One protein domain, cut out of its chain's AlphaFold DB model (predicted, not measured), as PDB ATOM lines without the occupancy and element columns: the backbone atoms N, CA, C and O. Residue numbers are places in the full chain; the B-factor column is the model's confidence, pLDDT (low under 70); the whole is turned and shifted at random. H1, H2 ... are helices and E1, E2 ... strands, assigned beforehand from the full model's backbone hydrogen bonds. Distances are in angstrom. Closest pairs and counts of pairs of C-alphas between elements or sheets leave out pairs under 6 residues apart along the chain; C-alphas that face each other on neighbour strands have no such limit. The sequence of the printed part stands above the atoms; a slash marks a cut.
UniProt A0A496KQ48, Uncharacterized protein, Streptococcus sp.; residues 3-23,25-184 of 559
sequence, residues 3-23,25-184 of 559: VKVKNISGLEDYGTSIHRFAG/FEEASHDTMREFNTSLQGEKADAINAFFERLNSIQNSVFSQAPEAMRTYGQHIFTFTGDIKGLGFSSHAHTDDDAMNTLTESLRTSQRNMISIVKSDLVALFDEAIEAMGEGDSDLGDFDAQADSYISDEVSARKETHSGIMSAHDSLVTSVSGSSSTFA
ATOM      1  N   VAL A   3       2.464  27.439 -55.308       92.00
ATOM      2  CA  VAL A   3       1.824  26.159 -54.968       92.00
ATOM      3  C   VAL A   3       0.484  26.425 -54.287       92.00
ATOM      4  O   VAL A   3       0.348  27.299 -53.425       92.00
ATOM      5  N   LYS A   4      -0.549  25.677 -54.687       94.06
ATOM      6  CA  LYS A   4      -1.888  25.778 -54.098       94.06
ATOM      7  C   LYS A   4      -2.522  24.404 -53.910       94.06
ATOM      8  O   LYS A   4      -2.952  23.773 -54.874       94.06
ATOM      9  N   VAL A   5      -2.669  23.999 -52.655       92.75
ATOM     10  CA  VAL A   5      -3.409  22.806 -52.237       92.75
ATOM     11  C   VAL A   5      -4.829  23.227 -51.887       92.75
ATOM     12  O   VAL A   5      -5.054  23.961 -50.928       92.75
ATOM     13  N   LYS A   6      -5.793  22.816 -52.714       92.38
ATOM     14  CA  LYS A   6      -7.184  23.292 -52.626       92.38
ATOM     15  C   LYS A   6      -8.092  22.441 -51.740       92.38
ATOM     16  O   LYS A   6      -9.165  22.905 -51.396       92.38
ATOM     17  N   ASN A   7      -7.731  21.190 -51.473       91.19
ATOM     18  CA  ASN A   7      -8.564  20.279 -50.695       91.19
ATOM     19  C   ASN A   7      -7.698  19.144 -50.136       91.19
ATOM     20  O   ASN A   7      -7.495  18.133 -50.806       91.19
ATOM     21  N   ILE A   8      -7.145  19.342 -48.937       93.19
ATOM     22  CA  ILE A   8      -6.247  18.369 -48.300       93.19
ATOM     23  C   ILE A   8      -6.995  17.074 -47.960       93.19
ATOM     24  O   ILE A   8      -6.523  15.996 -48.314       93.19
ATOM     25  N   SER A   9      -8.174  17.164 -47.335       88.44
ATOM     26  CA  SER A   9      -8.960  15.980 -46.953       88.44
ATOM     27  C   SER A   9      -9.418  15.175 -48.168       88.44
ATOM     28  O   SER A   9      -9.318  13.956 -48.168       88.44
ATOM     29  N   GLY A  10      -9.834  15.839 -49.250       89.56
ATOM     30  CA  GLY A  10     -10.213  15.150 -50.484       89.56
ATOM     31  C   GLY A  10      -9.054  14.391 -51.141       89.56
ATOM     32  O   GLY A  10      -9.267  13.317 -51.701       89.56
ATOM     33  N   LEU A  11      -7.827  14.921 -51.070       90.69
ATOM     34  CA  LEU A  11      -6.635  14.219 -51.559       90.69
ATOM     35  C   LEU A  11      -6.286  13.015 -50.677       90.69
ATOM     36  O   LEU A  11      -5.961  11.953 -51.201       90.69
ATOM     37  N   GLU A  12      -6.404  13.156 -49.360       88.56
ATOM     38  CA  GLU A  12      -6.177  12.067 -48.406       88.56
ATOM     39  C   GLU A  12      -7.193  10.931 -48.592       88.56
ATOM     40  O   GLU A  12      -6.809   9.760 -48.680       88.56
ATOM     41  N   ASP A  13      -8.479  11.268 -48.731       88.25
ATOM     42  CA  ASP A  13      -9.550  10.311 -49.019       88.25
ATOM     43  C   ASP A  13      -9.295   9.583 -50.343       88.25
ATOM     44  O   ASP A  13      -9.481   8.364 -50.437       88.25
ATOM     45  N   TYR A  14      -8.833  10.308 -51.366       87.81
ATOM     46  CA  TYR A  14      -8.483   9.745 -52.667       87.81
ATOM     47  C   TYR A  14      -7.297   8.772 -52.573       87.81
ATOM     48  O   TYR A  14      -7.422   7.623 -53.006       87.81
ATOM     49  N   GLY A  15      -6.187   9.181 -51.949       86.88
ATOM     50  CA  GLY A  15      -5.014   8.326 -51.739       86.88
ATOM     51  C   GLY A  15      -5.351   7.064 -50.939       86.88
ATOM     52  O   GLY A  15      -5.025   5.950 -51.354       86.88
ATOM     53  N   THR A  16      -6.116   7.221 -49.854       84.06
ATOM     54  CA  THR A  16      -6.597   6.112 -49.012       84.06
ATOM     55  C   THR A  16      -7.505   5.161 -49.789       84.06
ATOM     56  O   THR A  16      -7.410   3.939 -49.646       84.06
ATOM     57  N   SER A  17      -8.396   5.698 -50.625       86.88
ATOM     58  CA  SER A  17      -9.330   4.894 -51.414       86.88
ATOM     59  C   SER A  17      -8.610   4.036 -52.451       86.88
ATOM     60  O   SER A  17      -8.926   2.852 -52.568       86.88
ATOM     61  N   ILE A  18      -7.616   4.591 -53.151       83.88
ATOM     62  CA  ILE A  18      -6.799   3.838 -54.115       83.88
ATOM     63  C   ILE A  18      -6.000   2.748 -53.404       83.88
ATOM     64  O   ILE A  18      -6.021   1.592 -53.827       83.88
ATOM     65  N   HIS A  19      -5.343   3.093 -52.296       82.38
ATOM     66  CA  HIS A  19      -4.557   2.142 -51.517       82.38
ATOM     67  C   HIS A  19      -5.419   0.967 -51.024       82.38
ATOM     68  O   HIS A  19      -5.050  -0.200 -51.172       82.38
ATOM     69  N   ARG A  20      -6.614   1.257 -50.495       79.50
ATOM     70  CA  ARG A  20      -7.568   0.233 -50.045       79.50
ATOM     71  C   ARG A  20      -8.105  -0.605 -51.202       79.50
ATOM     72  O   ARG A  20      -8.298  -1.806 -51.032       79.50
ATOM     73  N   PHE A  21      -8.375   0.008 -52.354       83.75
ATOM     74  CA  PHE A  21      -8.810  -0.716 -53.548       83.75
ATOM     75  C   PHE A  21      -7.754  -1.733 -53.993       83.75
ATOM     76  O   PHE A  21      -8.100  -2.894 -54.200       83.75
ATOM     77  N   ALA A  22      -6.482  -1.330 -54.046       82.12
ATOM     78  CA  ALA A  22      -5.371  -2.220 -54.370       82.12
ATOM     79  C   ALA A  22      -5.283  -3.415 -53.405       82.12
ATOM     80  O   ALA A  22      -5.209  -4.554 -53.853       82.12
ATOM     81  N   GLY A  23      -5.373  -3.168 -52.091       76.50
ATOM     82  CA  GLY A  23      -5.367  -4.235 -51.082       76.50
ATOM     83  C   GLY A  23      -6.530  -5.220 -51.235       76.50
ATOM     84  O   GLY A  23      -6.313  -6.426 -51.242       76.50
ATOM     85  N   PHE A  25      -8.257  -5.808 -54.016       79.75
ATOM     86  CA  PHE A  25      -8.044  -6.516 -55.273       79.75
ATOM     87  C   PHE A  25      -7.040  -7.658 -55.090       79.75
ATOM     88  O   PHE A  25      -7.319  -8.773 -55.519       79.75
ATOM     89  N   GLU A  26      -5.920  -7.397 -54.413       78.38
ATOM     90  CA  GLU A  26      -4.902  -8.408 -54.114       78.38
ATOM     91  C   GLU A  26      -5.494  -9.561 -53.290       78.38
ATOM     92  O   GLU A  26      -5.423 -10.705 -53.737       78.38
ATOM     93  N   GLU A  27      -6.196  -9.265 -52.186       77.56
ATOM     94  CA  GLU A  27      -6.909 -10.268 -51.374       77.56
ATOM     95  C   GLU A  27      -7.884 -11.108 -52.208       77.56
ATOM     96  O   GLU A  27      -7.875 -12.334 -52.126       77.56
ATOM     97  N   ALA A  28      -8.710 -10.467 -53.041       76.44
ATOM     98  CA  ALA A  28      -9.682 -11.174 -53.873       76.44
ATOM     99  C   ALA A  28      -9.020 -12.041 -54.959       76.44
ATOM    100  O   ALA A  28      -9.606 -13.027 -55.403       76.44
ATOM    101  N   SER A  29      -7.822 -11.663 -55.407       69.81
ATOM    102  CA  SER A  29      -7.090 -12.371 -56.458       69.81
ATOM    103  C   SER A  29      -6.153 -13.465 -55.944       69.81
ATOM    104  O   SER A  29      -5.857 -14.394 -56.701       69.81
ATOM    105  N   HIS A  30      -5.741 -13.408 -54.673       70.06
ATOM    106  CA  HIS A  30      -4.787 -14.343 -54.072       70.06
ATOM    107  C   HIS A  30      -5.228 -15.803 -54.253       70.06
ATOM    108  O   HIS A  30      -4.421 -16.650 -54.635       70.06
ATOM    109  N   ASP A  31      -6.507 -16.110 -54.040       66.00
ATOM    110  CA  ASP A  31      -7.032 -17.480 -54.156       66.00
ATOM    111  C   ASP A  31      -7.074 -17.996 -55.607       66.00
ATOM    112  O   ASP A  31      -7.231 -19.195 -55.859       66.00
ATOM    113  N   THR A  32      -6.947 -17.094 -56.583       66.00
ATOM    114  CA  THR A  32      -7.017 -17.408 -58.016       66.00
ATOM    115  C   THR A  32      -5.653 -17.480 -58.695       66.00
ATOM    116  O   THR A  32      -5.546 -18.110 -59.750       66.00
ATOM    117  N   MET A  33      -4.617 -16.890 -58.092       67.38
ATOM    118  CA  MET A  33      -3.256 -16.925 -58.614       67.38
ATOM    119  C   MET A  33      -2.694 -18.350 -58.536       67.38
ATOM    120  O   MET A  33      -2.710 -19.002 -57.492       67.38
ATOM    121  N   ARG A  34      -2.201 -18.856 -59.665       69.94
ATOM    122  CA  ARG A  34      -1.568 -20.169 -59.793       69.94
ATOM    123  C   ARG A  34      -0.262 -20.025 -60.547       69.94
ATOM    124  O   ARG A  34      -0.263 -19.795 -61.751       69.94
ATOM    125  N   GLU A  35       0.856 -20.213 -59.865       70.00
ATOM    126  CA  GLU A  35       2.138 -20.298 -60.551       70.00
ATOM    127  C   GLU A  35       2.308 -21.689 -61.173       70.00
ATOM    128  O   GLU A  35       2.193 -22.720 -60.501       70.00
ATOM    129  N   PHE A  36       2.551 -21.726 -62.479       76.00
ATOM    130  CA  PHE A  36       2.823 -22.961 -63.200       76.00
ATOM    131  C   PHE A  36       4.327 -23.228 -63.177       76.00
ATOM    132  O   PHE A  36       5.081 -22.631 -63.941       76.00
ATOM    133  N   ASN A  37       4.756 -24.134 -62.296       59.72
ATOM    134  CA  ASN A  37       6.154 -24.527 -62.127       59.72
ATOM    135  C   ASN A  37       6.387 -25.918 -62.730       59.72
ATOM    136  O   ASN A  37       6.302 -26.929 -62.032       59.72
ATOM    137  N   THR A  38       6.655 -25.997 -64.037       60.56
ATOM    138  CA  THR A  38       7.027 -27.267 -64.684       60.56
ATOM    139  C   THR A  38       8.183 -27.087 -65.659       60.56
ATOM    140  O   THR A  38       8.157 -26.172 -66.473       60.56
ATOM    141  N   SER A  39       9.148 -28.010 -65.628       58.19
ATOM    142  CA  SER A  39      10.213 -28.159 -66.625       58.19
ATOM    143  C   SER A  39      10.015 -29.463 -67.398       58.19
ATOM    144  O   SER A  39      10.673 -30.480 -67.171       58.19
ATOM    145  N   LEU A  40       9.034 -29.463 -68.299       61.84
ATOM    146  CA  LEU A  40       8.829 -30.591 -69.205       61.84
ATOM    147  C   LEU A  40       9.978 -30.618 -70.244       61.84
ATOM    148  O   LEU A  40      10.485 -29.560 -70.615       61.84
ATOM    149  N   GLN A  41      10.388 -31.801 -70.726       52.22
ATOM    150  CA  GLN A  41      11.468 -31.968 -71.722       52.22
ATOM    151  C   GLN A  41      10.931 -32.389 -73.109       52.22
ATOM    152  O   GLN A  41      10.037 -33.234 -73.190       52.22
ATOM    153  N   GLY A  42      11.491 -31.823 -74.193       58.31
ATOM    154  CA  GLY A  42      11.134 -32.082 -75.606       58.31
ATOM    155  C   GLY A  42      10.470 -30.889 -76.325       58.31
ATOM    156  O   GLY A  42       9.991 -29.967 -75.686       58.31
ATOM    157  N   GLU A  43      10.369 -30.900 -77.658       57.28
ATOM    158  CA  GLU A  43       9.871 -29.744 -78.447       57.28
ATOM    159  C   GLU A  43       8.434 -29.309 -78.077       57.28
ATOM    160  O   GLU A  43       8.131 -28.128 -77.918       57.28
ATOM    161  N   LYS A  44       7.532 -30.274 -77.844       64.00
ATOM    162  CA  LYS A  44       6.169 -29.988 -77.348       64.00
ATOM    163  C   LYS A  44       6.161 -29.494 -75.904       64.00
ATOM    164  O   LYS A  44       5.243 -28.784 -75.506       64.00
ATOM    165  N   ALA A  45       7.172 -29.871 -75.132       72.12
ATOM    166  CA  ALA A  45       7.357 -29.356 -73.793       72.12
ATOM    167  C   ALA A  45       7.864 -27.912 -73.804       72.12
ATOM    168  O   ALA A  45       7.419 -27.138 -72.969       72.12
ATOM    169  N   ASP A  46       8.685 -27.512 -74.779       77.75
ATOM    170  CA  ASP A  46       9.136 -26.123 -74.921       77.75
ATOM    171  C   ASP A  46       7.975 -25.163 -75.202       77.75
ATOM    172  O   ASP A  46       7.911 -24.086 -74.613       77.75
ATOM    173  N   ALA A  47       7.022 -25.562 -76.049       81.00
ATOM    174  CA  ALA A  47       5.807 -24.783 -76.291       81.00
ATOM    175  C   ALA A  47       4.898 -24.712 -75.046       81.00
ATOM    176  O   ALA A  47       4.345 -23.655 -74.749       81.00
ATOM    177  N   ILE A  48       4.769 -25.803 -74.281       81.06
ATOM    178  CA  ILE A  48       4.015 -25.802 -73.013       81.06
ATOM    179  C   ILE A  48       4.706 -24.920 -71.963       81.06
ATOM    180  O   ILE A  48       4.035 -24.137 -71.297       81.06
ATOM    181  N   ASN A  49       6.033 -25.000 -71.841       80.94
ATOM    182  CA  ASN A  49       6.810 -24.175 -70.919       80.94
ATOM    183  C   ASN A  49       6.670 -22.688 -71.288       80.94
ATOM    184  O   ASN A  49       6.346 -21.888 -70.420       80.94
ATOM    185  N   ALA A  50       6.791 -22.326 -72.572       81.44
ATOM    186  CA  ALA A  50       6.577 -20.953 -73.042       81.44
ATOM    187  C   ALA A  50       5.141 -20.457 -72.784       81.44
ATOM    188  O   ALA A  50       4.922 -19.297 -72.428       81.44
ATOM    189  N   PHE A  51       4.145 -21.337 -72.920       84.19
ATOM    190  CA  PHE A  51       2.766 -21.014 -72.566       84.19
ATOM    191  C   PHE A  51       2.605 -20.755 -71.060       84.19
ATOM    192  O   PHE A  51       1.956 -19.788 -70.666       84.19
ATOM    193  N   PHE A  52       3.228 -21.570 -70.208       83.19
ATOM    194  CA  PHE A  52       3.223 -21.363 -68.758       83.19
ATOM    195  C   PHE A  52       3.991 -20.112 -68.337       83.19
ATOM    196  O   PHE A  52       3.475 -19.354 -67.519       83.19
ATOM    197  N   GLU A  53       5.144 -19.822 -68.940       84.25
ATOM    198  CA  GLU A  53       5.863 -18.554 -68.766       84.25
ATOM    199  C   GLU A  53       4.954 -17.368 -69.107       84.25
ATOM    200  O   GLU A  53       4.870 -16.402 -68.344       84.25
ATOM    201  N   ARG A  54       4.189 -17.464 -70.204       83.31
ATOM    202  CA  ARG A  54       3.227 -16.427 -70.584       83.31
ATOM    203  C   ARG A  54       2.111 -16.260 -69.553       83.31
ATOM    204  O   ARG A  54       1.791 -15.127 -69.193       83.31
ATOM    205  N   LEU A  55       1.527 -17.356 -69.069       82.31
ATOM    206  CA  LEU A  55       0.496 -17.308 -68.029       82.31
ATOM    207  C   LEU A  55       1.042 -16.749 -66.711       82.31
ATOM    208  O   LEU A  55       0.368 -15.945 -66.073       82.31
ATOM    209  N   ASN A  56       2.253 -17.133 -66.309       81.81
ATOM    210  CA  ASN A  56       2.907 -16.616 -65.108       81.81
ATOM    211  C   ASN A  56       3.190 -15.113 -65.241       81.81
ATOM    212  O   ASN A  56       2.895 -14.355 -64.322       81.81
ATOM    213  N   SER A  57       3.665 -14.655 -66.406       81.81
ATOM    214  CA  SER A  57       3.878 -13.230 -66.697       81.81
ATOM    215  C   SER A  57       2.579 -12.422 -66.596       81.81
ATOM    216  O   SER A  57       2.542 -11.409 -65.899       81.81
ATOM    217  N   ILE A  58       1.492 -12.902 -67.215       79.12
ATOM    218  CA  ILE A  58       0.170 -12.263 -67.126       79.12
ATOM    219  C   ILE A  58      -0.299 -12.180 -65.669       79.12
ATOM    220  O   ILE A  58      -0.745 -11.123 -65.226       79.12
ATOM    221  N   GLN A  59      -0.187 -13.279 -64.922       80.75
ATOM    222  CA  GLN A  59      -0.605 -13.326 -63.523       80.75
ATOM    223  C   GLN A  59       0.207 -12.370 -62.654       80.75
ATOM    224  O   GLN A  59      -0.381 -11.611 -61.891       80.75
ATOM    225  N   ASN A  60       1.530 -12.340 -62.811       83.31
ATOM    226  CA  ASN A  60       2.393 -11.422 -62.075       83.31
ATOM    227  C   ASN A  60       2.036  -9.956 -62.366       83.31
ATOM    228  O   ASN A  60       1.883  -9.151 -61.447       83.31
ATOM    229  N   SER A  61       1.835  -9.597 -63.635       75.81
ATOM    230  CA  SER A  61       1.490  -8.220 -63.989       75.81
ATOM    231  C   SER A  61       0.105  -7.796 -63.495       75.81
ATOM    232  O   SER A  61      -0.051  -6.677 -63.006       75.81
ATOM    233  N   VAL A  62      -0.903  -8.671 -63.593       80.56
ATOM    234  CA  VAL A  62      -2.285  -8.343 -63.203       80.56
ATOM    235  C   VAL A  62      -2.493  -8.415 -61.692       80.56
ATOM    236  O   VAL A  62      -3.131  -7.526 -61.137       80.56
ATOM    237  N   PHE A  63      -1.978  -9.449 -61.025       82.44
ATOM    238  CA  PHE A  63      -2.276  -9.726 -59.616       82.44
ATOM    239  C   PHE A  63      -1.222  -9.201 -58.637       82.44
ATOM    240  O   PHE A  63      -1.550  -9.021 -57.471       82.44
ATOM    241  N   SER A  64      -0.005  -8.887 -59.097       83.62
ATOM    242  CA  SER A  64       1.047  -8.307 -58.248       83.62
ATOM    243  C   SER A  64       1.373  -6.866 -58.643       83.62
ATOM    244  O   SER A  64       1.143  -5.937 -57.870       83.62
ATOM    245  N   GLN A  65       1.857  -6.646 -59.870       83.75
ATOM    246  CA  GLN A  65       2.398  -5.339 -60.274       83.75
ATOM    247  C   GLN A  65       1.327  -4.241 -60.349       83.75
ATOM    248  O   GLN A  65       1.585  -3.102 -59.959       83.75
ATOM    249  N   ALA A  66       0.121  -4.553 -60.843       80.44
ATOM    250  CA  ALA A  66      -0.947  -3.558 -60.934       80.44
ATOM    251  C   ALA A  66      -1.430  -3.058 -59.555       80.44
ATOM    252  O   ALA A  66      -1.456  -1.837 -59.356       80.44
ATOM    253  N   PRO A  67      -1.765  -3.935 -58.587       84.31
ATOM    254  CA  PRO A  67      -2.082  -3.516 -57.221       84.31
ATOM    255  C   PRO A  67      -0.939  -2.759 -56.548       84.31
ATOM    256  O   PRO A  67      -1.180  -1.728 -55.922       84.31
ATOM    257  N   GLU A  68       0.303  -3.211 -56.715       89.06
ATOM    258  CA  GLU A  68       1.474  -2.539 -56.153       89.06
ATOM    259  C   GLU A  68       1.618  -1.106 -56.681       89.06
ATOM    260  O   GLU A  68       1.737  -0.166 -55.896       89.06
ATOM    261  N   ALA A  69       1.500  -0.897 -57.997       84.62
ATOM    262  CA  ALA A  69       1.562   0.438 -58.591       84.62
ATOM    263  C   ALA A  69       0.442   1.362 -58.081       84.62
ATOM    264  O   ALA A  69       0.682   2.535 -57.788       84.62
ATOM    265  N   MET A  70      -0.783   0.840 -57.933       85.44
ATOM    266  CA  MET A  70      -1.902   1.588 -57.346       85.44
ATOM    267  C   MET A  70      -1.621   1.964 -55.888       85.44
ATOM    268  O   MET A  70      -1.825   3.113 -55.493       85.44
ATOM    269  N   ARG A  71      -1.117   1.015 -55.096       88.94
ATOM    270  CA  ARG A  71      -0.762   1.214 -53.689       88.94
ATOM    271  C   ARG A  71       0.298   2.297 -53.526       88.94
ATOM    272  O   ARG A  71       0.109   3.202 -52.715       88.94
ATOM    273  N   THR A  72       1.365   2.221 -54.314       90.38
ATOM    274  CA  THR A  72       2.473   3.180 -54.314       90.38
ATOM    275  C   THR A  72       1.994   4.578 -54.699       90.38
ATOM    276  O   THR A  72       2.271   5.540 -53.987       90.38
ATOM    277  N   TYR A  73       1.168   4.700 -55.744       88.62
ATOM    278  CA  TYR A  73       0.567   5.983 -56.118       88.62
ATOM    279  C   TYR A  73      -0.298   6.578 -54.993       88.62
ATOM    280  O   TYR A  73      -0.152   7.752 -54.646       88.62
ATOM    281  N   GLY A  74      -1.161   5.762 -54.375       89.56
ATOM    282  CA  GLY A  74      -1.963   6.178 -53.222       89.56
ATOM    283  C   GLY A  74      -1.107   6.599 -52.023       89.56
ATOM    284  O   GLY A  74      -1.421   7.591 -51.365       89.56
ATOM    285  N   GLN A  75       0.008   5.900 -51.781       92.00
ATOM    286  CA  GLN A  75       0.958   6.214 -50.714       92.00
ATOM    287  C   GLN A  75       1.648   7.565 -50.934       92.00
ATOM    288  O   GLN A  75       1.767   8.332 -49.985       92.00
ATOM    289  N   HIS A  76       2.056   7.898 -52.162       93.25
ATOM    290  CA  HIS A  76       2.657   9.205 -52.456       93.25
ATOM    291  C   HIS A  76       1.701  10.363 -52.157       93.25
ATOM    292  O   HIS A  76       2.112  11.375 -51.592       93.25
ATOM    293  N   ILE A  77       0.414  10.199 -52.479       93.00
ATOM    294  CA  ILE A  77      -0.616  11.193 -52.154       93.00
ATOM    295  C   ILE A  77      -0.804  11.295 -50.639       93.00
ATOM    296  O   ILE A  77      -0.872  12.403 -50.108       93.00
ATOM    297  N   PHE A  78      -0.854  10.157 -49.942       90.94
ATOM    298  CA  PHE A  78      -0.979  10.126 -48.488       90.94
ATOM    299  C   PHE A  78       0.191  10.847 -47.806       90.94
ATOM    300  O   PHE A  78      -0.047  11.744 -46.997       90.94
ATOM    301  N   THR A  79       1.434  10.529 -48.187       94.00
ATOM    302  CA  THR A  79       2.644  11.191 -47.676       94.00
ATOM    303  C   THR A  79       2.587  12.698 -47.911       94.00
ATOM    304  O   THR A  79       2.710  13.454 -46.955       94.00
ATOM    305  N   PHE A  80       2.263  13.142 -49.131       95.75
ATOM    306  CA  PHE A  80       2.108  14.567 -49.428       95.75
ATOM    307  C   PHE A  80       1.085  15.255 -48.511       95.75
ATOM    308  O   PHE A  80       1.355  16.319 -47.957       95.75
ATOM    309  N   THR A  81      -0.098  14.660 -48.322       95.12
ATOM    310  CA  THR A  81      -1.103  15.244 -47.421       95.12
ATOM    311  C   THR A  81      -0.658  15.235 -45.959       95.12
ATOM    312  O   THR A  81      -0.978  16.174 -45.232       95.12
ATOM    313  N   GLY A  82       0.104  14.219 -45.541       94.94
ATOM    314  CA  GLY A  82       0.720  14.134 -44.221       94.94
ATOM    315  C   GLY A  82       1.742  15.245 -43.988       94.94
ATOM    316  O   GLY A  82       1.664  15.918 -42.965       94.94
ATOM    317  N   ASP A  83       2.616  15.504 -44.961       96.69
ATOM    318  CA  ASP A  83       3.626  16.566 -44.895       96.69
ATOM    319  C   ASP A  83       2.966  17.947 -44.786       96.69
ATOM    320  O   ASP A  83       3.297  18.739 -43.905       96.69
ATOM    321  N   ILE A  84       1.950  18.220 -45.614       97.19
ATOM    322  CA  ILE A  84       1.206  19.488 -45.564       97.19
ATOM    323  C   ILE A  84       0.472  19.664 -44.221       97.19
ATOM    324  O   ILE A  84       0.448  20.768 -43.673       97.19
ATOM    325  N   LYS A  85      -0.091  18.590 -43.650       95.38
ATOM    326  CA  LYS A  85      -0.686  18.621 -42.304       95.38
ATOM    327  C   LYS A  85       0.355  18.808 -41.204       95.38
ATOM    328  O   LYS A  85       0.081  19.525 -40.244       95.38
ATOM    329  N   GLY A  86       1.534  18.207 -41.351       95.38
ATOM    330  CA  GLY A  86       2.673  18.381 -40.448       95.38
ATOM    331  C   GLY A  86       3.148  19.834 -40.373       95.38
ATOM    332  O   GLY A  86       3.581  20.277 -39.314       95.38
ATOM    333  N   LEU A  87       2.964  20.601 -41.451       95.69
ATOM    334  CA  LEU A  87       3.200  22.049 -41.505       95.69
ATOM    335  C   LEU A  87       2.050  22.893 -40.912       95.69
ATOM    336  O   LEU A  87       2.078  24.117 -40.996       95.69
ATOM    337  N   GLY A  88       1.025  22.263 -40.329       94.25
ATOM    338  CA  GLY A  88      -0.079  22.937 -39.639       94.25
ATOM    339  C   GLY A  88      -1.317  23.238 -40.496       94.25
ATOM    340  O   GLY A  88      -2.259  23.859 -40.000       94.25
ATOM    341  N   PHE A  89      -1.375  22.794 -41.757       95.25
ATOM    342  CA  PHE A  89      -2.528  23.039 -42.634       95.25
ATOM    343  C   PHE A  89      -3.559  21.908 -42.576       95.25
ATOM    344  O   PHE A  89      -3.241  20.740 -42.771       95.25
ATOM    345  N   SER A  90      -4.836  22.247 -42.387       87.88
ATOM    346  CA  SER A  90      -5.915  21.252 -42.248       87.88
ATOM    347  C   SER A  90      -6.864  21.154 -43.447       87.88
ATOM    348  O   SER A  90      -7.489  20.114 -43.642       87.88
ATOM    349  N   SER A  91      -6.986  22.207 -44.263       90.69
ATOM    350  CA  SER A  91      -7.932  22.248 -45.396       90.69
ATOM    351  C   SER A  91      -7.297  22.704 -46.711       90.69
ATOM    352  O   SER A  91      -7.456  22.041 -47.738       90.69
ATOM    353  N   HIS A  92      -6.549  23.805 -46.669       94.31
ATOM    354  CA  HIS A  92      -5.904  24.427 -47.817       94.31
ATOM    355  C   HIS A  92      -4.494  24.860 -47.429       94.31
ATOM    356  O   HIS A  92      -4.277  25.275 -46.294       94.31
ATOM    357  N   ALA A  93      -3.571  24.828 -48.384       94.19
ATOM    358  CA  ALA A  93      -2.240  25.403 -48.239       94.19
ATOM    359  C   ALA A  93      -1.918  26.228 -49.484       94.19
ATOM    360  O   ALA A  93      -2.264  25.844 -50.606       94.19
ATOM    361  N   HIS A  94      -1.285  27.379 -49.298       94.12
ATOM    362  CA  HIS A  94      -0.906  28.251 -50.397       94.12
ATOM    363  C   HIS A  94       0.411  28.934 -50.081       94.12
ATOM    364  O   HIS A  94       0.590  29.453 -48.983       94.12
ATOM    365  N   THR A  95       1.310  28.929 -51.054       94.25
ATOM    366  CA  THR A  95       2.587  29.616 -50.951       94.25
ATOM    367  C   THR A  95       3.002  30.141 -52.317       94.25
ATOM    368  O   THR A  95       2.624  29.577 -53.350       94.25
ATOM    369  N   ASP A  96       3.746  31.238 -52.306       95.50
ATOM    370  CA  ASP A  96       4.211  31.940 -53.493       95.50
ATOM    371  C   ASP A  96       5.546  32.631 -53.193       95.50
ATOM    372  O   ASP A  96       5.675  33.290 -52.158       95.50
ATOM    373  N   ASP A  97       6.535  32.452 -54.070       91.88
ATOM    374  CA  ASP A  97       7.890  32.986 -53.863       91.88
ATOM    375  C   ASP A  97       7.888  34.519 -53.752       91.88
ATOM    376  O   ASP A  97       8.530  35.084 -52.861       91.88
ATOM    377  N   ASP A  98       7.143  35.205 -54.622       92.44
ATOM    378  CA  ASP A  98       7.126  36.668 -54.673       92.44
ATOM    379  C   ASP A  98       6.396  37.239 -53.452       92.44
ATOM    380  O   ASP A  98       6.875  38.182 -52.808       92.44
ATOM    381  N   ALA A  99       5.269  36.629 -53.073       91.06
ATOM    382  CA  ALA A  99       4.557  36.983 -51.850       91.06
ATOM    383  C   ALA A  99       5.421  36.765 -50.596       91.06
ATOM    384  O   ALA A  99       5.418  37.610 -49.700       91.06
ATOM    385  N   MET A 100       6.198  35.677 -50.532       93.19
ATOM    386  CA  MET A 100       7.083  35.388 -49.397       93.19
ATOM    387  C   MET A 100       8.241  36.396 -49.304       93.19
ATOM    388  O   MET A 100       8.573  36.869 -48.211       93.19
ATOM    389  N   ASN A 101       8.821  36.791 -50.437       92.06
ATOM    390  CA  ASN A 101       9.841  37.840 -50.474       92.06
ATOM    391  C   ASN A 101       9.275  39.187 -50.002       92.06
ATOM    392  O   ASN A 101       9.849  39.825 -49.119       92.06
ATOM    393  N   THR A 102       8.102  39.568 -50.510       94.06
ATOM    394  CA  THR A 102       7.407  40.813 -50.136       94.06
ATOM    395  C   THR A 102       7.077  40.847 -48.644       94.06
ATOM    396  O   THR A 102       7.286  41.853 -47.967       94.06
ATOM    397  N   LEU A 103       6.600  39.724 -48.104       92.81
ATOM    398  CA  LEU A 103       6.263  39.582 -46.694       92.81
ATOM    399  C   LEU A 103       7.495  39.691 -45.790       92.81
ATOM    400  O   LEU A 103       7.448  40.360 -44.761       92.81
ATOM    401  N   THR A 104       8.595  39.047 -46.184       93.38
ATOM    402  CA  THR A 104       9.868  39.115 -45.452       93.38
ATOM    403  C   THR A 104      10.385  40.548 -45.394       93.38
ATOM    404  O   THR A 104      10.806  41.008 -44.333       93.38
ATOM    405  N   GLU A 105      10.318  41.263 -46.516       94.31
ATOM    406  CA  GLU A 105      10.764  42.651 -46.593       94.31
ATOM    407  C   GLU A 105       9.890  43.568 -45.733       94.31
ATOM    408  O   GLU A 105      10.406  44.378 -44.966       94.31
ATOM    409  N   SER A 106       8.567  43.386 -45.782       95.44
ATOM    410  CA  SER A 106       7.616  44.146 -44.965       95.44
ATOM    411  C   SER A 106       7.858  43.964 -43.461       95.44
ATOM    412  O   SER A 106       7.817  44.945 -42.717       95.44
ATOM    413  N   LEU A 107       8.176  42.743 -43.010       94.38
ATOM    414  CA  LEU A 107       8.527  42.476 -41.611       94.38
ATOM    415  C   LEU A 107       9.838  43.162 -41.204       94.38
ATOM    416  O   LEU A 107       9.898  43.820 -40.169       94.38
ATOM    417  N   ARG A 108      10.887  43.032 -42.023       93.88
ATOM    418  CA  ARG A 108      12.226  43.551 -41.700       93.88
ATOM    419  C   ARG A 108      12.326  45.069 -41.755       93.88
ATOM    420  O   ARG A 108      13.160  45.635 -41.060       93.88
ATOM    421  N   THR A 109      11.495  45.719 -42.567       94.50
ATOM    422  CA  THR A 109      11.551  47.172 -42.772       94.50
ATOM    423  C   THR A 109      10.339  47.867 -42.174       94.50
ATOM    424  O   THR A 109      10.443  48.502 -41.131       94.50
ATOM    425  N   SER A 110       9.169  47.730 -42.798       93.75
ATOM    426  CA  SER A 110       7.960  48.463 -42.423       93.75
ATOM    427  C   SER A 110       7.549  48.185 -40.979       93.75
ATOM    428  O   SER A 110       7.345  49.122 -40.208       93.75
ATOM    429  N   GLN A 111       7.459  46.910 -40.591       93.44
ATOM    430  CA  GLN A 111       7.052  46.535 -39.237       93.44
ATOM    431  C   GLN A 111       8.104  46.962 -38.204       93.44
ATOM    432  O   GLN A 111       7.753  47.504 -37.155       93.44
ATOM    433  N   ARG A 112       9.395  46.788 -38.516       96.06
ATOM    434  CA  ARG A 112      10.491  47.220 -37.640       96.06
ATOM    435  C   ARG A 112      10.515  48.735 -37.428       96.06
ATOM    436  O   ARG A 112      10.714  49.188 -36.301       96.06
ATOM    437  N   ASN A 113      10.252  49.510 -38.480       95.19
ATOM    438  CA  ASN A 113      10.146  50.967 -38.407       95.19
ATOM    439  C   ASN A 113       8.982  51.395 -37.511       95.19
ATOM    440  O   ASN A 113       9.153  52.279 -36.678       95.19
ATOM    441  N   MET A 114       7.819  50.742 -37.621       94.50
ATOM    442  CA  MET A 114       6.685  51.013 -36.730       94.50
ATOM    443  C   MET A 114       7.026  50.728 -35.263       94.50
ATOM    444  O   MET A 114       6.707  51.540 -34.400       94.50
ATOM    445  N   ILE A 115       7.718  49.619 -34.980       94.12
ATOM    446  CA  ILE A 115       8.199  49.301 -33.624       94.12
ATOM    447  C   ILE A 115       9.163  50.382 -33.123       94.12
ATOM    448  O   ILE A 115       9.058  50.810 -31.977       94.12
ATOM    449  N   SER A 116      10.066  50.864 -33.982       94.31
ATOM    450  CA  SER A 116      10.993  51.942 -33.628       94.31
ATOM    451  C   SER A 116      10.277  53.257 -33.318       94.31
ATOM    452  O   SER A 116      10.711  53.965 -32.418       94.31
ATOM    453  N   ILE A 117       9.199  53.589 -34.035       95.56
ATOM    454  CA  ILE A 117       8.395  54.791 -33.762       95.56
ATOM    455  C   ILE A 117       7.732  54.673 -32.388       95.56
ATOM    456  O   ILE A 117       7.901  55.557 -31.557       95.56
ATOM    457  N   VAL A 118       7.063  53.547 -32.113       94.88
ATOM    458  CA  VAL A 118       6.417  53.305 -30.810       94.88
ATOM    459  C   VAL A 118       7.435  53.337 -29.667       94.88
ATOM    460  O   VAL A 118       7.144  53.884 -28.606       94.88
ATOM    461  N   LYS A 119       8.639  52.788 -29.881       94.75
ATOM    462  CA  LYS A 119       9.748  52.881 -28.925       94.75
ATOM    463  C   LYS A 119      10.090  54.344 -28.626       94.75
ATOM    464  O   LYS A 119      10.149  54.714 -27.459       94.75
ATOM    465  N   SER A 120      10.308  55.160 -29.657       94.94
ATOM    466  CA  SER A 120      10.650  56.579 -29.499       94.94
ATOM    467  C   SER A 120       9.564  57.363 -28.763       94.94
ATOM    468  O   SER A 120       9.888  58.158 -27.885       94.94
ATOM    469  N   ASP A 121       8.291  57.109 -29.071       95.38
ATOM    470  CA  ASP A 121       7.165  57.753 -28.386       95.38
ATOM    471  C   ASP A 121       7.119  57.366 -26.896       95.38
ATOM    472  O   ASP A 121       6.871  58.212 -26.039       95.38
ATOM    473  N   LEU A 122       7.402  56.098 -26.569       94.00
ATOM    474  CA  LEU A 122       7.466  55.630 -25.182       94.00
ATOM    475  C   LEU A 122       8.636  56.260 -24.413       94.00
ATOM    476  O   LEU A 122       8.453  56.666 -23.268       94.00
ATOM    477  N   VAL A 123       9.812  56.365 -25.042       95.31
ATOM    478  CA  VAL A 123      10.982  57.037 -24.453       95.31
ATOM    479  C   VAL A 123      10.662  58.503 -24.163       95.31
ATOM    480  O   VAL A 123      10.904  58.951 -23.050       95.31
ATOM    481  N   ALA A 124      10.030  59.218 -25.100       94.62
ATOM    482  CA  ALA A 124       9.635  60.612 -24.893       94.62
ATOM    483  C   ALA A 124       8.666  60.781 -23.707       94.62
ATOM    484  O   ALA A 124       8.832  61.687 -22.894       94.62
ATOM    485  N   LEU A 125       7.687  59.880 -23.560       94.12
ATOM    486  CA  LEU A 125       6.776  59.886 -22.409       94.12
ATOM    487  C   LEU A 125       7.497  59.607 -21.083       94.12
ATOM    488  O   LEU A 125       7.140  60.183 -20.053       94.12
ATOM    489  N   PHE A 126       8.495  58.719 -21.084       93.19
ATOM    490  CA  PHE A 126       9.322  58.484 -19.902       93.19
ATOM    491  C   PHE A 126      10.209  59.682 -19.582       93.19
ATOM    492  O   PHE A 126      10.274  60.055 -18.415       93.19
ATOM    493  N   ASP A 127      10.800  60.336 -20.581       93.75
ATOM    494  CA  ASP A 127      11.577  61.563 -20.389       93.75
ATOM    495  C   ASP A 127      10.725  62.674 -19.750       93.75
ATOM    496  O   ASP A 127      11.149  63.279 -18.764       93.75
ATOM    497  N   GLU A 128       9.491  62.887 -20.227       93.62
ATOM    498  CA  GLU A 128       8.544  63.845 -19.630       93.62
ATOM    499  C   GLU A 128       8.227  63.511 -18.161       93.62
ATOM    500  O   GLU A 128       8.179  64.392 -17.297       93.62
ATOM    501  N   ALA A 129       8.023  62.227 -17.851       88.69
ATOM    502  CA  ALA A 129       7.761  61.782 -16.486       88.69
ATOM    503  C   ALA A 129       8.990  61.954 -15.573       88.69
ATOM    504  O   ALA A 129       8.846  62.380 -14.425       88.69
ATOM    505  N   ILE A 130      10.190  61.648 -16.073       92.69
ATOM    506  CA  ILE A 130      11.458  61.798 -15.346       92.69
ATOM    507  C   ILE A 130      11.732  63.273 -15.050       92.69
ATOM    508  O   ILE A 130      12.082  63.602 -13.916       92.69
ATOM    509  N   GLU A 131      11.514  64.173 -16.018       92.31
ATOM    510  CA  GLU A 131      11.663  65.621 -15.820       92.31
ATOM    511  C   GLU A 131      10.755  66.130 -14.688       92.31
ATOM    512  O   GLU A 131      11.192  66.908 -13.837       92.31
ATOM    513  N   ALA A 132       9.513  65.640 -14.617       91.31
ATOM    514  CA  ALA A 132       8.580  66.002 -13.554       91.31
ATOM    515  C   ALA A 132       8.968  65.444 -12.169       91.31
ATOM    516  O   ALA A 132       8.662  66.069 -11.152       91.31
ATOM    517  N   MET A 133       9.613  64.274 -12.111       89.75
ATOM    518  CA  MET A 133       9.988  63.601 -10.858       89.75
ATOM    519  C   MET A 133      11.374  64.002 -10.329       89.75
ATOM    520  O   MET A 133      11.617  63.895  -9.128       89.75
ATOM    521  N   GLY A 134      12.269  64.495 -11.191       87.62
ATOM    522  CA  GLY A 134      13.620  64.946 -10.837       87.62
ATOM    523  C   GLY A 134      14.681  63.840 -10.737       87.62
ATOM    524  O   GLY A 134      15.854  64.153 -10.533       87.62
ATOM    525  N   GLU A 135      14.301  62.571 -10.901       81.62
ATOM    526  CA  GLU A 135      15.191  61.402 -10.951       81.62
ATOM    527  C   GLU A 135      14.565  60.267 -11.789       81.62
ATOM    528  O   GLU A 135      13.343  60.122 -11.822       81.62
ATOM    529  N   GLY A 136      15.391  59.461 -12.471       84.81
ATOM    530  CA  GLY A 136      14.955  58.299 -13.263       84.81
ATOM    531  C   GLY A 136      15.833  58.012 -14.492       84.81
ATOM    532  O   GLY A 136      16.827  58.703 -14.711       84.81
ATOM    533  N   ASP A 137      15.465  56.982 -15.264       85.62
ATOM    534  CA  ASP A 137      16.115  56.553 -16.516       85.62
ATOM    535  C   ASP A 137      15.048  56.079 -17.522       85.62
ATOM    536  O   ASP A 137      14.143  55.326 -17.151       85.62
ATOM    537  N   SER A 138      15.124  56.558 -18.765       86.81
ATOM    538  CA  SER A 138      14.212  56.217 -19.865       86.81
ATOM    539  C   SER A 138      14.755  55.107 -20.771       86.81
ATOM    540  O   SER A 138      14.094  54.734 -21.745       86.81
ATOM    541  N   ASP A 139      15.932  54.552 -20.456       88.69
ATOM    542  CA  ASP A 139      16.499  53.426 -21.188       88.69
ATOM    543  C   ASP A 139      15.582  52.194 -21.121       88.69
ATOM    544  O   ASP A 139      15.179  51.709 -20.062       88.69
ATOM    545  N   LEU A 140      15.268  51.663 -22.300       89.62
ATOM    546  CA  LEU A 140      14.469  50.452 -22.477       89.62
ATOM    547  C   LEU A 140      15.346  49.195 -22.586       89.62
ATOM    548  O   LEU A 140      14.846  48.122 -22.928       89.62
ATOM    549  N   GLY A 141      16.651  49.322 -22.340       91.75
ATOM    550  CA  GLY A 141      17.608  48.227 -22.347       91.75
ATOM    551  C   GLY A 141      17.747  47.578 -23.725       91.75
ATOM    552  O   GLY A 141      17.973  48.237 -24.741       91.75
ATOM    553  N   ASP A 142      17.607  46.254 -23.777       93.88
ATOM    554  CA  ASP A 142      17.826  45.425 -24.967       93.88
ATOM    555  C   ASP A 142      16.629  45.370 -25.934       93.88
ATOM    556  O   ASP A 142      16.596  44.524 -26.832       93.88
ATOM    557  N   PHE A 143      15.662  46.282 -25.800       93.81
ATOM    558  CA  PHE A 143      14.418  46.284 -26.575       93.81
ATOM    559  C   PHE A 143      14.626  46.123 -28.090       93.81
ATOM    560  O   PHE A 143      13.927  45.339 -28.731       93.81
ATOM    561  N   ASP A 144      15.592  46.843 -28.677       92.69
ATOM    562  CA  ASP A 144      15.864  46.754 -30.118       92.69
ATOM    563  C   ASP A 144      16.354  45.360 -30.523       92.69
ATOM    564  O   ASP A 144      15.903  44.825 -31.535       92.69
ATOM    565  N   ALA A 145      17.217  44.748 -29.708       94.69
ATOM    566  CA  ALA A 145      17.728  43.407 -29.960       94.69
ATOM    567  C   ALA A 145      16.618  42.350 -29.843       94.69
ATOM    568  O   ALA A 145      16.556  41.435 -30.664       94.69
ATOM    569  N   GLN A 146      15.707  42.489 -28.872       95.50
ATOM    570  CA  GLN A 146      14.551  41.596 -28.743       95.50
ATOM    571  C   GLN A 146      13.582  41.744 -29.921       95.50
ATOM    572  O   GLN A 146      13.129  40.743 -30.473       95.50
ATOM    573  N   ALA A 147      13.299  42.980 -30.348       93.88
ATOM    574  CA  ALA A 147      12.457  43.239 -31.512       93.88
ATOM    575  C   ALA A 147      13.048  42.626 -32.792       93.88
ATOM    576  O   ALA A 147      12.327  41.977 -33.554       93.88
ATOM    577  N   ASP A 148      14.358  42.781 -33.004       95.25
ATOM    578  CA  ASP A 148      15.060  42.180 -34.140       95.25
ATOM    579  C   ASP A 148      15.048  40.645 -34.070       95.25
ATOM    580  O   ASP A 148      14.803  39.992 -35.089       95.25
ATOM    581  N   SER A 149      15.232  40.065 -32.877       96.62
ATOM    582  CA  SER A 149      15.144  38.614 -32.666       96.62
ATOM    583  C   SER A 149      13.759  38.080 -33.029       96.62
ATOM    584  O   SER A 149      13.658  37.173 -33.848       96.62
ATOM    585  N   TYR A 150      12.684  38.682 -32.510       95.81
ATOM    586  CA  TYR A 150      11.320  38.227 -32.796       95.81
ATOM    587  C   TYR A 150      10.948  38.353 -34.277       95.81
ATOM    588  O   TYR A 150      10.298  37.465 -34.829       95.81
ATOM    589  N   ILE A 151      11.381  39.424 -34.954       96.75
ATOM    590  CA  ILE A 151      11.189  39.559 -36.406       96.75
ATOM    591  C   ILE A 151      11.970  38.475 -37.155       96.75
ATOM    592  O   ILE A 151      11.452  37.897 -38.112       96.75
ATOM    593  N   SER A 152      13.210  38.198 -36.749       95.81
ATOM    594  CA  SER A 152      14.039  37.161 -37.368       95.81
ATOM    595  C   SER A 152      13.439  35.765 -37.198       95.81
ATOM    596  O   SER A 152      13.409  34.999 -38.168       95.81
ATOM    597  N   ASP A 153      12.924  35.451 -36.011       96.62
ATOM    598  CA  ASP A 153      12.252  34.185 -35.712       96.62
ATOM    599  C   ASP A 153      10.994  34.024 -36.576       96.62
ATOM    600  O   ASP A 153      10.824  33.001 -37.239       96.62
ATOM    601  N   GLU A 154      10.164  35.067 -36.679       94.94
ATOM    602  CA  GLU A 154       8.953  35.051 -37.508       94.94
ATOM    603  C   GLU A 154       9.276  34.912 -39.007       94.94
ATOM    604  O   GLU A 154       8.633  34.147 -39.732       94.94
ATOM    605  N   VAL A 155      10.297  35.624 -39.499       95.62
ATOM    606  CA  VAL A 155      10.783  35.474 -40.879       95.62
ATOM    607  C   VAL A 155      11.257  34.043 -41.132       95.62
ATOM    608  O   VAL A 155      10.955  33.483 -42.189       95.62
ATOM    609  N   SER A 156      11.993  33.455 -40.188       95.88
ATOM    610  CA  SER A 156      12.521  32.095 -40.313       95.88
ATOM    611  C   SER A 156      11.392  31.069 -40.336       95.88
ATOM    612  O   SER A 156      11.306  30.301 -41.292       95.88
ATOM    613  N   ALA A 157      10.447  31.143 -39.395       94.31
ATOM    614  CA  ALA A 157       9.287  30.253 -39.334       94.31
ATOM    615  C   ALA A 157       8.450  30.279 -40.629       94.31
ATOM    616  O   ALA A 157       8.027  29.238 -41.147       94.31
ATOM    617  N   ARG A 158       8.237  31.467 -41.211       93.00
ATOM    618  CA  ARG A 158       7.504  31.602 -42.481       93.00
ATOM    619  C   ARG A 158       8.272  31.019 -43.663       93.00
ATOM    620  O   ARG A 158       7.668  30.344 -44.496       93.00
ATOM    621  N   LYS A 159       9.589  31.244 -43.731       94.88
ATOM    622  CA  LYS A 159      10.446  30.652 -44.769       94.88
ATOM    623  C   LYS A 159      10.486  29.132 -44.673       94.88
ATOM    624  O   LYS A 159      10.352  28.476 -45.698       94.88
ATOM    625  N   GLU A 160      10.598  28.579 -43.470       95.38
ATOM    626  CA  GLU A 160      10.549  27.132 -43.241       95.38
ATOM    627  C   GLU A 160       9.215  26.539 -43.697       95.38
ATOM    628  O   GLU A 160       9.199  25.558 -44.438       95.38
ATOM    629  N   THR A 161       8.093  27.180 -43.354       95.25
ATOM    630  CA  THR A 161       6.761  26.761 -43.818       95.25
ATOM    631  C   THR A 161       6.661  26.806 -45.347       95.25
ATOM    632  O   THR A 161       6.190  25.855 -45.974       95.25
ATOM    633  N   HIS A 162       7.131  27.893 -45.968       95.62
ATOM    634  CA  HIS A 162       7.163  28.060 -47.422       95.62
ATOM    635  C   HIS A 162       7.988  26.957 -48.102       95.62
ATOM    636  O   HIS A 162       7.471  26.256 -48.975       95.62
ATOM    637  N   SER A 163       9.232  26.755 -47.663       95.44
ATOM    638  CA  SER A 163      10.128  25.725 -48.193       95.44
ATOM    639  C   SER A 163       9.607  24.312 -47.936       95.44
ATOM    640  O   SER A 163       9.772  23.445 -48.794       95.44
ATOM    641  N   GLY A 164       8.931  24.074 -46.810       96.62
ATOM    642  CA  GLY A 164       8.264  22.809 -46.511       96.62
ATOM    643  C   GLY A 164       7.162  22.482 -47.520       96.62
ATOM    644  O   GLY A 164       7.146  21.382 -48.072       96.62
ATOM    645  N   ILE A 165       6.281  23.444 -47.835       96.62
ATOM    646  CA  ILE A 165       5.221  23.250 -48.843       96.62
ATOM    647  C   ILE A 165       5.828  22.986 -50.228       96.62
ATOM    648  O   ILE A 165       5.356  22.096 -50.938       96.62
ATOM    649  N   MET A 166       6.860  23.742 -50.619       95.56
ATOM    650  CA  MET A 166       7.546  23.534 -51.900       95.56
ATOM    651  C   MET A 166       8.189  22.149 -51.978       95.56
ATOM    652  O   MET A 166       7.974  21.427 -52.946       95.56
ATOM    653  N   SER A 167       8.897  21.738 -50.927       95.31
ATOM    654  CA  SER A 167       9.571  20.436 -50.875       95.31
ATOM    655  C   SER A 167       8.575  19.274 -50.950       95.31
ATOM    656  O   SER A 167       8.811  18.307 -51.677       95.31
ATOM    657  N   ALA A 168       7.436  19.379 -50.254       95.75
ATOM    658  CA  ALA A 168       6.362  18.389 -50.328       95.75
ATOM    659  C   ALA A 168       5.759  18.312 -51.742       95.75
ATOM    660  O   ALA A 168       5.545  17.221 -52.275       95.75
ATOM    661  N   HIS A 169       5.523  19.463 -52.382       94.81
ATOM    662  CA  HIS A 169       5.054  19.528 -53.767       94.81
ATOM    663  C   HIS A 169       6.038  18.865 -54.740       94.81
ATOM    664  O   HIS A 169       5.633  18.016 -55.533       94.81
ATOM    665  N   ASP A 170       7.319  19.211 -54.667       93.56
ATOM    666  CA  ASP A 170       8.335  18.702 -55.590       93.56
ATOM    667  C   ASP A 170       8.581  17.203 -55.396       93.56
ATOM    668  O   ASP A 170       8.738  16.461 -56.371       93.56
ATOM    669  N   SER A 171       8.510  16.733 -54.147       93.50
ATOM    670  CA  SER A 171       8.553  15.306 -53.816       93.50
ATOM    671  C   SER A 171       7.358  14.561 -54.408       93.50
ATOM    672  O   SER A 171       7.541  13.503 -55.017       93.50
ATOM    673  N   LEU A 172       6.143  15.116 -54.300       93.12
ATOM    674  CA  LEU A 172       4.953  14.533 -54.922       93.12
ATOM    675  C   LEU A 172       5.099  14.489 -56.444       93.12
ATOM    676  O   LEU A 172       4.904  13.426 -57.025       93.12
ATOM    677  N   VAL A 173       5.451  15.610 -57.086       89.94
ATOM    678  CA  VAL A 173       5.601  15.707 -58.549       89.94
ATOM    679  C   VAL A 173       6.613  14.690 -59.060       89.94
ATOM    680  O   VAL A 173       6.316  13.969 -60.010       89.94
ATOM    681  N   THR A 174       7.769  14.590 -58.404       88.00
ATOM    682  CA  THR A 174       8.804  13.605 -58.735       88.00
ATOM    683  C   THR A 174       8.276  12.181 -58.573       88.00
ATOM    684  O   THR A 174       8.391  11.375 -59.495       88.00
ATOM    685  N   SER A 175       7.624  11.877 -57.450       83.06
ATOM    686  CA  SER A 175       7.156  10.521 -57.136       83.06
ATOM    687  C   SER A 175       6.014  10.042 -58.037       83.06
ATOM    688  O   SER A 175       5.912   8.859 -58.344       83.06
ATOM    689  N   VAL A 176       5.144  10.952 -58.485       84.75
ATOM    690  CA  VAL A 176       4.046  10.617 -59.407       84.75
ATOM    691  C   VAL A 176       4.430  10.800 -60.875       84.75
ATOM    692  O   VAL A 176       3.649  10.436 -61.764       84.75
ATOM    693  N   SER A 177       5.626  11.329 -61.154       79.62
ATOM    694  CA  SER A 177       6.159  11.399 -62.513       79.62
ATOM    695  C   SER A 177       6.235   9.980 -63.087       79.62
ATOM    696  O   SER A 177       6.630   9.026 -62.426       79.62
ATOM    697  N   GLY A 178       5.709   9.790 -64.295       74.06
ATOM    698  CA  GLY A 178       5.624   8.462 -64.913       74.06
ATOM    699  C   GLY A 178       4.432   7.591 -64.489       74.06
ATOM    700  O   GLY A 178       4.110   6.667 -65.231       74.06
ATOM    701  N   SER A 179       3.680   7.920 -63.426       75.56
ATOM    702  CA  SER A 179       2.516   7.113 -62.991       75.56
ATOM    703  C   SER A 179       1.475   6.916 -64.102       75.56
ATOM    704  O   SER A 179       0.908   5.838 -64.248       75.56
ATOM    705  N   SER A 180       1.266   7.930 -64.951       66.94
ATOM    706  CA  SER A 180       0.398   7.827 -66.136       66.94
ATOM    707  C   SER A 180       0.866   6.741 -67.117       66.94
ATOM    708  O   SER A 180       0.061   5.949 -67.599       66.94
ATOM    709  N   SER A 181       2.177   6.671 -67.378       65.44
ATOM    710  CA  SER A 181       2.773   5.652 -68.252       65.44
ATOM    711  C   SER A 181       2.639   4.260 -67.640       65.44
ATOM    712  O   SER A 181       2.195   3.326 -68.309       65.44
ATOM    713  N   THR A 182       2.922   4.143 -66.340       74.81
ATOM    714  CA  THR A 182       2.756   2.901 -65.580       74.81
ATOM    715  C   THR A 182       1.318   2.389 -65.668       74.81
ATOM    716  O   THR A 182       1.096   1.254 -66.084       74.81
ATOM    717  N   PHE A 183       0.318   3.228 -65.379       74.12
ATOM    718  CA  PHE A 183      -1.086   2.813 -65.457       74.12
ATOM    719  C   PHE A 183      -1.557   2.520 -66.886       74.12
ATOM    720  O   PHE A 183      -2.366   1.610 -67.075       74.12
ATOM    721  N   ALA A 184      -1.044   3.223 -67.899       69.81
ATOM    722  CA  ALA A 184      -1.330   2.905 -69.297       69.81
ATOM    723  C   ALA A 184      -0.784   1.519 -69.689       69.81
ATOM    724  O   ALA A 184      -1.512   0.717 -70.276       69.81
TER     725      ALA A 184
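This is residues 3 to 23 and 25 to 184 of the 559 residues of an uncharacterized protein of Streptococcus sp. (UniProt A0A496KQ48). This is a long, thin rod in which the long helices H3 and H4 follow each other nearly end to end, while H5 folds back along part of H4 and past the joint to the later part of H3. H1 runs beside H3, and a tiny antiparallel sheet, E1 and E2, packs on H5 near the middle. The printed part has 181 residues, with six named helices and two named strands in the order E1 H1 H2 H3 E2 H4 H5 H6, mostly helix. It is extended, with a radius of gyration of the C-alphas of 31.6 A and spans of 116 by 25 by 25 A.

E1, residues 3 to 5, is antiparallel to E2, residues 93 to 96, with N 5 and O 93 within hydrogen-bond range at 2.8 A. H1, residues 8 to 23, touches residues 67 to 81 of H3, residues 43 to 86, opposite ways at a shallow tilt of 23 degrees; their closest C-alphas, Gly 15 and Gly 74, are 4.0 A apart. H2, residues 25 to 30, forms a helical hairpin with H3. H4, residues 97 to 133, and H5, residues 143 to 176, form another at a shallow tilt of 15 degrees, their closest C-alphas, Thr 104 and Val 155, 5.9 A apart. H5 touches H3 with residues 164 to 176; the closest C-alphas, Phe 80 and Ala 168, are 5.8 A apart. H6, residues 179 to 184, touches H3, closest at the C-alphas of Tyr 73 and Ser 179, 7.2 A. H3 and H4 are apart. Every O i to N i+4 pair is within hydrogen-bond range in H1, H2, H5 and H6, against 37 of 40 in H3 and 31 of 33 in H4.

E1 begins at C-alpha 3 (1.824, 26.159, -54.968). H3 is 61.7 A long, H4 52.8 A and H5 49.6 A. H6 ends at C-alpha 184 (-1.330, 2.905, -69.297).

The C-alphas farthest apart, Gly 42 and Gly 134, are 116.7 A apart. Residue 24 is cut out, with 5.5 A between C-alphas 23 and 25. The link H2 to H3 is long, and pLDDT is under 70 at 16 residues, among them 37 to 44.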